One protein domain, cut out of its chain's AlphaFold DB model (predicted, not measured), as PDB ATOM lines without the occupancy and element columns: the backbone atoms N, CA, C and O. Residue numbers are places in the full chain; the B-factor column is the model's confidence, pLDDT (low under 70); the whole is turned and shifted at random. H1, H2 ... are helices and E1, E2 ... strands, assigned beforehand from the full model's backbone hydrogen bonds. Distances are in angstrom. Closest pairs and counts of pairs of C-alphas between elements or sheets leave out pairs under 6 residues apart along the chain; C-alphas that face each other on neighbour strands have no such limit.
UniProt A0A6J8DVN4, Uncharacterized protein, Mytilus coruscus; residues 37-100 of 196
ATOM      1  N   ILE A  37      48.781  -8.378  27.514       55.59
ATOM      2  CA  ILE A  37      49.881  -7.861  26.700       55.59
ATOM      3  C   ILE A  37      50.005  -8.758  25.474       55.59
ATOM      4  O   ILE A  37      50.433  -9.908  25.571       55.59
ATOM      5  N   ILE A  38      49.649  -8.219  24.312       60.59
ATOM      6  CA  ILE A  38      49.862  -8.871  23.024       60.59
ATOM      7  C   ILE A  38      51.097  -8.236  22.397       60.59
ATOM      8  O   ILE A  38      51.079  -7.073  21.990       60.59
ATOM      9  N   SER A  39      52.183  -8.999  22.332       55.66
ATOM     10  CA  SER A  39      53.351  -8.637  21.533       55.66
ATOM     11  C   SER A  39      53.255  -9.355  20.193       55.66
ATOM     12  O   SER A  39      53.193 -10.588  20.194       55.66
ATOM     13  N   PRO A  40      53.231  -8.639  19.055       53.88
ATOM     14  CA  PRO A  40      53.413  -9.289  17.768       53.88
ATOM     15  C   PRO A  40      54.776  -9.986  17.795       53.88
ATOM     16  O   PRO A  40      55.810  -9.339  17.927       53.88
ATOM     17  N   GLN A  41      54.765 -11.319  17.785       45.91
ATOM     18  CA  GLN A  41      55.986 -12.108  17.689       45.91
ATOM     19  C   GLN A  41      56.513 -11.958  16.263       45.91
ATOM     20  O   GLN A  41      55.856 -12.385  15.312       45.91
ATOM     21  N   ASP A  42      57.677 -11.330  16.113       39.75
ATOM     22  CA  ASP A  42      58.385 -11.314  14.841       39.75
ATOM     23  C   ASP A  42      58.819 -12.744  14.489       39.75
ATOM     24  O   ASP A  42      59.456 -13.441  15.274       39.75
ATOM     25  N   VAL A  43      58.486 -13.176  13.271       39.06
ATOM     26  CA  VAL A  43      58.887 -14.464  12.673       39.06
ATOM     27  C   VAL A  43      60.362 -14.441  12.217       39.06
ATOM     28  O   VAL A  43      60.786 -15.306  11.468       39.06
ATOM     29  N   ASN A  44      61.177 -13.483  12.666       34.97
ATOM     30  CA  ASN A  44      62.627 -13.464  12.456       34.97
ATOM     31  C   ASN A  44      63.317 -12.675  13.589       34.97
ATOM     32  O   ASN A  44      62.998 -11.513  13.832       34.97
ATOM     33  N   ASP A  45      64.272 -13.326  14.256       40.41
ATOM     34  CA  ASP A  45      64.927 -12.970  15.529       40.41
ATOM     35  C   ASP A  45      65.849 -11.727  15.524       40.41
ATOM     36  O   ASP A  45      66.949 -11.777  16.069       40.41
ATOM     37  N   PHE A  46      65.461 -10.581  14.949       38.94
ATOM     38  CA  PHE A  46      66.381  -9.426  14.926       38.94
ATOM     39  C   PHE A  46      65.826  -8.088  15.394       38.94
ATOM     40  O   PHE A  46      66.611  -7.147  15.457       38.94
ATOM     41  N   THR A  47      64.566  -7.985  15.819       40.72
ATOM     42  CA  THR A  47      63.988  -6.746  16.373       40.72
ATOM     43  C   THR A  47      63.405  -6.953  17.766       40.72
ATOM     44  O   THR A  47      62.232  -7.240  17.942       40.72
ATOM     45  N   SER A  48      64.194  -6.702  18.810       48.09
ATOM     46  CA  SER A  48      63.734  -6.609  20.212       48.09
ATOM     47  C   SER A  48      62.966  -5.310  20.508       48.09
ATOM     48  O   SER A  48      62.959  -4.805  21.638       48.09
ATOM     49  N   VAL A  49      62.295  -4.736  19.508       51.94
ATOM     50  CA  VAL A  49      61.386  -3.631  19.774       51.94
ATOM     51  C   VAL A  49      60.155  -4.187  20.476       51.94
ATOM     52  O   VAL A  49      59.360  -4.913  19.888       51.94
ATOM     53  N   LYS A  50      59.976  -3.807  21.744       61.56
ATOM     54  CA  LYS A  50      58.756  -4.098  22.502       61.56
ATOM     55  C   LYS A  50      57.610  -3.239  21.972       61.56
ATOM     56  O   LYS A  50      57.275  -2.205  22.555       61.56
ATOM     57  N   LEU A  51      57.046  -3.655  20.843       70.56
ATOM     58  CA  LEU A  51      55.682  -3.317  20.488       70.56
ATOM     59  C   LEU A  51      54.779  -4.180  21.368       70.56
ATOM     60  O   LEU A  51      54.885  -5.407  21.403       70.56
ATOM     61  N   SER A  52      53.933  -3.523  22.142       71.50
ATOM     62  CA  SER A  52      52.961  -4.199  22.986       71.50
ATOM     63  C   SER A  52      51.624  -3.514  22.837       71.50
ATOM     64  O   SER A  52      51.531  -2.288  22.805       71.50
ATOM     65  N   ILE A  53      50.590  -4.327  22.718       76.00
ATOM     66  CA  ILE A  53      49.212  -3.878  22.754       76.00
ATOM     67  C   ILE A  53      48.679  -4.321  24.100       76.00
ATOM     68  O   ILE A  53      48.677  -5.512  24.409       76.00
ATOM     69  N   LYS A  54      48.277  -3.349  24.906       80.06
ATOM     70  CA  LYS A  54      47.627  -3.576  26.184       80.06
ATOM     71  C   LYS A  54      46.131  -3.421  25.967       80.06
ATOM     72  O   LYS A  54      45.676  -2.336  25.616       80.06
ATOM     73  N   LEU A  55      45.377  -4.497  26.153       79.25
ATOM     74  CA  LEU A  55      43.920  -4.413  26.174       79.25
ATOM     75  C   LEU A  55      43.468  -4.067  27.594       79.25
ATOM     76  O   LEU A  55      43.872  -4.740  28.545       79.25
ATOM     77  N   ARG A  56      42.695  -2.991  27.733       79.44
ATOM     78  CA  ARG A  56      42.062  -2.586  28.993       79.44
ATOM     79  C   ARG A  56      40.764  -3.367  29.234       79.44
ATOM     80  O   ARG A  56      40.246  -3.998  28.316       79.44
ATOM     81  N   ASP A  57      40.222  -3.270  30.449       79.75
ATOM     82  CA  ASP A  57      38.955  -3.911  30.849       79.75
ATOM     83  C   ASP A  57      37.743  -3.451  30.016       79.75
ATOM     84  O   ASP A  57      36.771  -4.183  29.860       79.75
ATOM     85  N   ASP A  58      37.810  -2.249  29.441       81.94
ATOM     86  CA  ASP A  58      36.813  -1.672  28.530       81.94
ATOM     87  C   ASP A  58      37.024  -2.094  27.063       81.94
ATOM     88  O   ASP A  58      36.415  -1.528  26.158       81.94
ATOM     89  N   PHE A  59      37.901  -3.074  26.813       80.38
ATOM     90  CA  PHE A  59      38.315  -3.529  25.485       80.38
ATOM     91  C   PHE A  59      38.900  -2.419  24.596       80.38
ATOM     92  O   PHE A  59      38.949  -2.558  23.368       80.38
ATOM     93  N   ILE A  60      39.387  -1.327  25.195       83.81
ATOM     94  CA  ILE A  60      40.095  -0.270  24.476       83.81
ATOM     95  C   ILE A  60      41.570  -0.677  24.332       83.81
ATOM     96  O   ILE A  60      42.266  -0.868  25.340       83.81
ATOM     97  N   PRO A  61      42.087  -0.816  23.099       81.50
ATOM     98  CA  PRO A  61      43.484  -1.149  22.878       81.50
ATOM     99  C   PRO A  61      44.384   0.068  23.114       81.50
ATOM    100  O   PRO A  61      44.186   1.143  22.551       81.50
ATOM    101  N   GLN A  62      45.436  -0.127  23.901       83.94
ATOM    102  CA  GLN A  62      46.520   0.830  24.083       83.94
ATOM    103  C   GLN A  62      47.779   0.312  23.407       83.94
ATOM    104  O   GLN A  62      48.232  -0.802  23.670       83.94
ATOM    105  N   VAL A  63      48.363   1.129  22.539       83.00
ATOM    106  CA  VAL A  63      49.578   0.761  21.817       83.00
ATOM    107  C   VAL A  63      50.772   1.363  22.523       83.00
ATOM    108  O   VAL A  63      50.843   2.575  22.716       83.00
ATOM    109  N   HIS A  64      51.729   0.518  22.877       80.75
ATOM    110  CA  HIS A  64      52.972   0.931  23.496       80.75
ATOM    111  C   HIS A  64      54.154   0.531  22.624       80.75
ATOM    112  O   HIS A  64      54.293  -0.626  22.225       80.75
ATOM    113  N   VAL A  65      55.041   1.492  22.382       78.06
ATOM    114  CA  VAL A  65      56.337   1.271  21.741       78.06
ATOM    115  C   VAL A  65      57.409   1.719  22.714       78.06
ATOM    116  O   VAL A  65      57.426   2.875  23.133       78.06
ATOM    117  N   HIS A  66      58.282   0.793  23.115       71.25
ATOM    118  CA  HIS A  66      59.304   1.043  24.140       71.25
ATOM    119  C   HIS A  66      58.715   1.589  25.454       71.25
ATOM    120  O   HIS A  66      59.203   2.569  26.012       71.25
ATOM    121  N   ASN A  67      57.617   0.986  25.922       65.44
ATOM    122  CA  ASN A  67      56.841   1.416  27.095       65.44
ATOM    123  C   ASN A  67      56.199   2.814  26.984       65.44
ATOM    124  O   ASN A  67      55.484   3.223  27.897       65.44
ATOM    125  N   LYS A  68      56.374   3.536  25.870       74.00
ATOM    126  CA  LYS A  68      55.687   4.804  25.616       74.00
ATOM    127  C   LYS A  68      54.354   4.539  24.938       74.00
ATOM    128  O   LYS A  68      54.304   3.871  23.907       74.00
ATOM    129  N   HIS A  69      53.291   5.077  25.525       81.25
ATOM    130  CA  HIS A  69      51.961   5.047  24.934       81.25
ATOM    131  C   HIS A  69      51.948   5.890  23.654       81.25
ATOM    132  O   HIS A  69      52.380   7.046  23.669       81.25
ATOM    133  N   LEU A  70      51.475   5.318  22.549       82.06
ATOM    134  CA  LEU A  70      51.282   6.076  21.324       82.06
ATOM    135  C   LEU A  70      50.105   7.040  21.478       82.06
ATOM    136  O   LEU A  70      49.063   6.664  22.016       82.06
ATOM    137  N   PRO A  71      50.246   8.282  21.001       77.75
ATOM    138  CA  PRO A  71      49.152   9.229  21.059       77.75
ATOM    139  C   PRO A  71      48.016   8.803  20.116       77.75
ATOM    140  O   PRO A  71      48.241   8.214  19.057       77.75
ATOM    141  N   ILE A  72      46.780   9.106  20.517       75.69
ATOM    142  CA  ILE A  72      45.544   8.691  19.825       75.69
ATOM    143  C   ILE A  72      45.473   9.259  18.397       75.69
ATOM    144  O   ILE A  72      44.871   8.659  17.511       75.69
ATOM    145  N   ASP A  73      46.135  10.389  18.146       78.44
ATOM    146  CA  ASP A  73      46.224  11.028  16.830       78.44
ATOM    147  C   ASP A  73      47.169  10.296  15.853       78.44
ATOM    148  O   ASP A  73      47.328  10.718  14.701       78.44
ATOM    149  N   HIS A  74      47.843   9.230  16.293       82.00
ATOM    150  CA  HIS A  74      48.683   8.415  15.430       82.00
ATOM    151  C   HIS A  74      47.839   7.707  14.364       82.00
ATOM    152  O   HIS A  74      46.772   7.176  14.653       82.00
ATOM    153  N   ASP A  75      48.329   7.633  13.124       80.38
ATOM    154  CA  ASP A  75      47.548   7.076  12.010       80.38
ATOM    155  C   ASP A  75      47.176   5.602  12.231       80.38
ATOM    156  O   ASP A  75      46.067   5.182  11.911       80.38
ATOM    157  N   ILE A  76      48.061   4.842  12.886       79.38
ATOM    158  CA  ILE A  76      47.753   3.480  13.335       79.38
ATOM    159  C   ILE A  76      46.565   3.426  14.298       79.38
ATOM    160  O   ILE A  76      45.772   2.503  14.183       79.38
ATOM    161  N   CYS A  77      46.433   4.416  15.190       78.00
ATOM    162  CA  CYS A  77      45.373   4.535  16.190       78.00
ATOM    163  C   CYS A  77      44.050   4.987  15.555       78.00
ATOM    164  O   CYS A  77      42.991   4.536  15.973       78.00
ATOM    165  N   LYS A  78      44.102   5.795  14.486       76.75
ATOM    166  CA  LYS A  78      42.911   6.190  13.710       76.75
ATOM    167  C   LYS A  78      42.238   5.010  13.014       76.75
ATOM    168  O   LYS A  78      41.032   5.031  12.806       76.75
ATOM    169  N   SER A  79      43.021   4.001  12.634       68.81
ATOM    170  CA  SER A  79      42.517   2.779  11.997       68.81
ATOM    171  C   SER A  79      42.004   1.725  12.981       68.81
ATOM    172  O   SER A  79      41.600   0.647  12.551       68.81
ATOM    173  N   VAL A  80      42.055   2.002  14.287       67.44
ATOM    174  CA  VAL A  80      41.656   1.051  15.331       67.44
ATOM    175  C   VAL A  80      40.233   1.361  15.751       67.44
ATOM    176  O   VAL A  80      39.926   2.525  16.019       67.44
ATOM    177  N   PRO A  81      39.365   0.346  15.856       70.94
ATOM    178  CA  PRO A  81      38.104   0.508  16.558       70.94
ATOM    179  C   PRO A  81      38.365   1.051  17.968       70.94
ATOM    180  O   PRO A  81      39.267   0.572  18.654       70.94
ATOM    181  N   GLN A  82      37.577   2.035  18.412       77.12
ATOM    182  CA  GLN A  82      37.703   2.575  19.774       77.12
ATOM    183  C   GLN A  82      37.540   1.479  20.833       77.12
ATOM    184  O   GLN A  82      38.192   1.528  21.869       77.12
ATOM    185  N   THR A  83      36.734   0.464  20.525       83.06
ATOM    186  CA  THR A  83      36.494  -0.710  21.360       83.06
ATOM    187  C   THR A  83      36.567  -1.955  20.485       83.06
ATOM    188  O   THR A  83      35.929  -2.005  19.432       83.06
ATOM    189  N   LEU A  84      37.337  -2.957  20.908       83.12
ATOM    190  CA  LEU A  84      37.416  -4.246  20.224       83.12
ATOM    191  C   LEU A  84      36.307  -5.166  20.740       83.12
ATOM    192  O   LEU A  84      36.359  -5.636  21.870       83.12
ATOM    193  N   GLN A  85      35.306  -5.432  19.907       84.75
ATOM    194  CA  GLN A  85      34.157  -6.274  20.258       84.75
ATOM    195  C   GLN A  85      34.284  -7.717  19.762       84.75
ATOM    196  O   GLN A  85      33.502  -8.574  20.163       84.75
ATOM    197  N   SER A  86      35.252  -8.001  18.886       85.19
ATOM    198  CA  SER A  86      35.443  -9.341  18.337       85.19
ATOM    199  C   SER A  86      36.914  -9.690  18.112       85.19
ATOM    200  O   SER A  86      37.787  -8.821  18.011       85.19
ATOM    201  N   VAL A  87      37.190 -10.992  18.009       83.19
ATOM    202  CA  VAL A  87      38.531 -11.510  17.709       83.19
ATOM    203  C   VAL A  87      38.969 -11.083  16.308       83.19
ATOM    204  O   VAL A  87      40.130 -10.738  16.108       83.19
ATOM    205  N   GLU A  88      38.050 -11.024  15.346       85.50
ATOM    206  CA  GLU A  88      38.318 -10.572  13.978       85.50
ATOM    207  C   GLU A  88      38.795  -9.117  13.956       85.50
ATOM    208  O   GLU A  88      39.738  -8.792  13.234       85.50
ATOM    209  N   GLN A  89      38.207  -8.247  14.787       83.88
ATOM    210  CA  GLN A  89      38.654  -6.859  14.922       83.88
ATOM    211  C   GLN A  89      40.064  -6.776  15.512       83.88
ATOM    212  O   GLN A  89      40.891  -6.011  15.017       83.88
ATOM    213  N   LEU A  90      40.365  -7.591  16.529       81.50
ATOM    214  CA  LEU A  90      41.708  -7.676  17.102       81.50
ATOM    215  C   LEU A  90      42.725  -8.177  16.065       81.50
ATOM    216  O   LEU A  90      43.798  -7.597  15.931       81.50
ATOM    217  N   VAL A  91      42.393  -9.218  15.300       81.50
ATOM    218  CA  VAL A  91      43.268  -9.761  14.251       81.50
ATOM    219  C   VAL A  91      43.495  -8.733  13.142       81.50
ATOM    220  O   VAL A  91      44.642  -8.511  12.756       81.50
ATOM    221  N   GLY A  92      42.447  -8.059  12.663       81.00
ATOM    222  CA  GLY A  92      42.570  -6.995  11.662       81.00
ATOM    223  C   GLY A  92      43.412  -5.817  12.163       81.00
ATOM    224  O   GLY A  92      44.264  -5.292  11.440       81.00
ATOM    225  N   PHE A  93      43.251  -5.451  13.435       79.50
ATOM    226  CA  PHE A  93      44.094  -4.459  14.090       79.50
ATOM    227  C   PHE A  93      45.564  -4.899  14.149       79.50
ATOM    228  O   PHE A  93      46.443  -4.147  13.727       79.50
ATOM    229  N   LEU A  94      45.839  -6.131  14.586       79.88
ATOM    230  CA  LEU A  94      47.188  -6.705  14.625       79.88
ATOM    231  C   LEU A  94      47.835  -6.748  13.234       79.88
ATOM    232  O   LEU A  94      49.007  -6.407  13.083       79.88
ATOM    233  N   GLN A  95      47.072  -7.094  12.196       81.12
ATOM    234  CA  GLN A  95      47.555  -7.100  10.815       81.12
ATOM    235  C   GLN A  95      47.962  -5.705  10.331       81.12
ATOM    236  O   GLN A  95      48.928  -5.587   9.573       81.12
ATOM    237  N   ASN A  96      47.302  -4.634  10.782       80.56
ATOM    238  CA  ASN A  96      47.689  -3.273  10.406       80.56
ATOM    239  C   ASN A  96      49.091  -2.889  10.901       80.56
ATOM    240  O   ASN A  96      49.774  -2.140  10.203       80.56
ATOM    241  N   PHE A  97      49.574  -3.451  12.016       78.81
ATOM    242  CA  PHE A  97      50.947  -3.218  12.492       78.81
ATOM    243  C   PHE A  97      52.017  -3.736  11.544       78.81
ATOM    244  O   PHE A  97      53.111  -3.183  11.518       78.81
ATOM    245  N   SER A  98      51.711  -4.742  10.722       78.06
ATOM    246  CA  SER A  98      52.675  -5.280   9.756       78.06
ATOM    247  C   SER A  98      53.182  -4.226   8.764       78.06
ATOM    248  O   SER A  98      54.294  -4.373   8.254       78.06
ATOM    249  N   LYS A  99      52.402  -3.156   8.539       78.75
ATOM    250  CA  LYS A  99      52.714  -2.006   7.673       78.75
ATOM    251  C   LYS A  99      53.634  -0.984   8.334       78.75
ATOM    252  O   LYS A  99      54.121  -0.087   7.650       78.75
ATOM    253  N   TYR A 100      53.837  -1.082   9.642       80.12
ATOM    254  CA  TYR A 100      54.613  -0.130  10.418       80.12
ATOM    255  C   TYR A 100      55.889  -0.769  10.935       80.12
ATOM    256  O   TYR A 100      55.973  -1.963  11.209       80.12
TER     257      TYR A 100
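Overview. This is residues 37 to 100 of the 196 residues of an uncharacterized protein of Mytilus coruscus (UniProt A0A6J8DVN4). What shows first? There is little regular structure: an antiparallel hairpin, E1 and E2, along one side, helices H1 and H2 across from it, and unnamed residues 37 to 50 looping round one end. What is printed? There are 64 residues, with E1, E2, H1, H2 in that order, mixed in class, under half in named elements; the whole is compact, radius of gyration of the C-alphas 11.5 A, spanning 32 by 24 by 22 A.

Along the chain. Where are the strands? E1 is residues 51 to 55, from C-alpha 51 at (55.682, -3.317, 20.488), and E2 is 61 to 65; each is 13.1 A long. And the helices? H1 is residues 75 to 78, 5.0 A; H2 is 87 to 97, 15.8 A, ending at C-alpha 97 (50.947, -3.218, 12.492).

Arrangement. How do E1 and E2 pair? They are antiparallel at 158 degrees, with N 52 and O 64 within hydrogen-bond range at 2.9 A. And the helices? H1 and H2 are close but not clearly touching; their closest C-alphas, Ile 76 and Asn 96, are 7.4 A apart. H2 is apart from both strands. In H2, 6 of 7 O i to N i+4 pairs are within range; H1 is too short for one.

Size, cuts and confidence. How large is it? The farthest C-alphas, Phe 46 and Asp 58, are 33.5 A apart. Any breaks or weak places? The printed part has no cut and no long link; residues 37 to 50, 67 and 79 to 80 have pLDDT under 70.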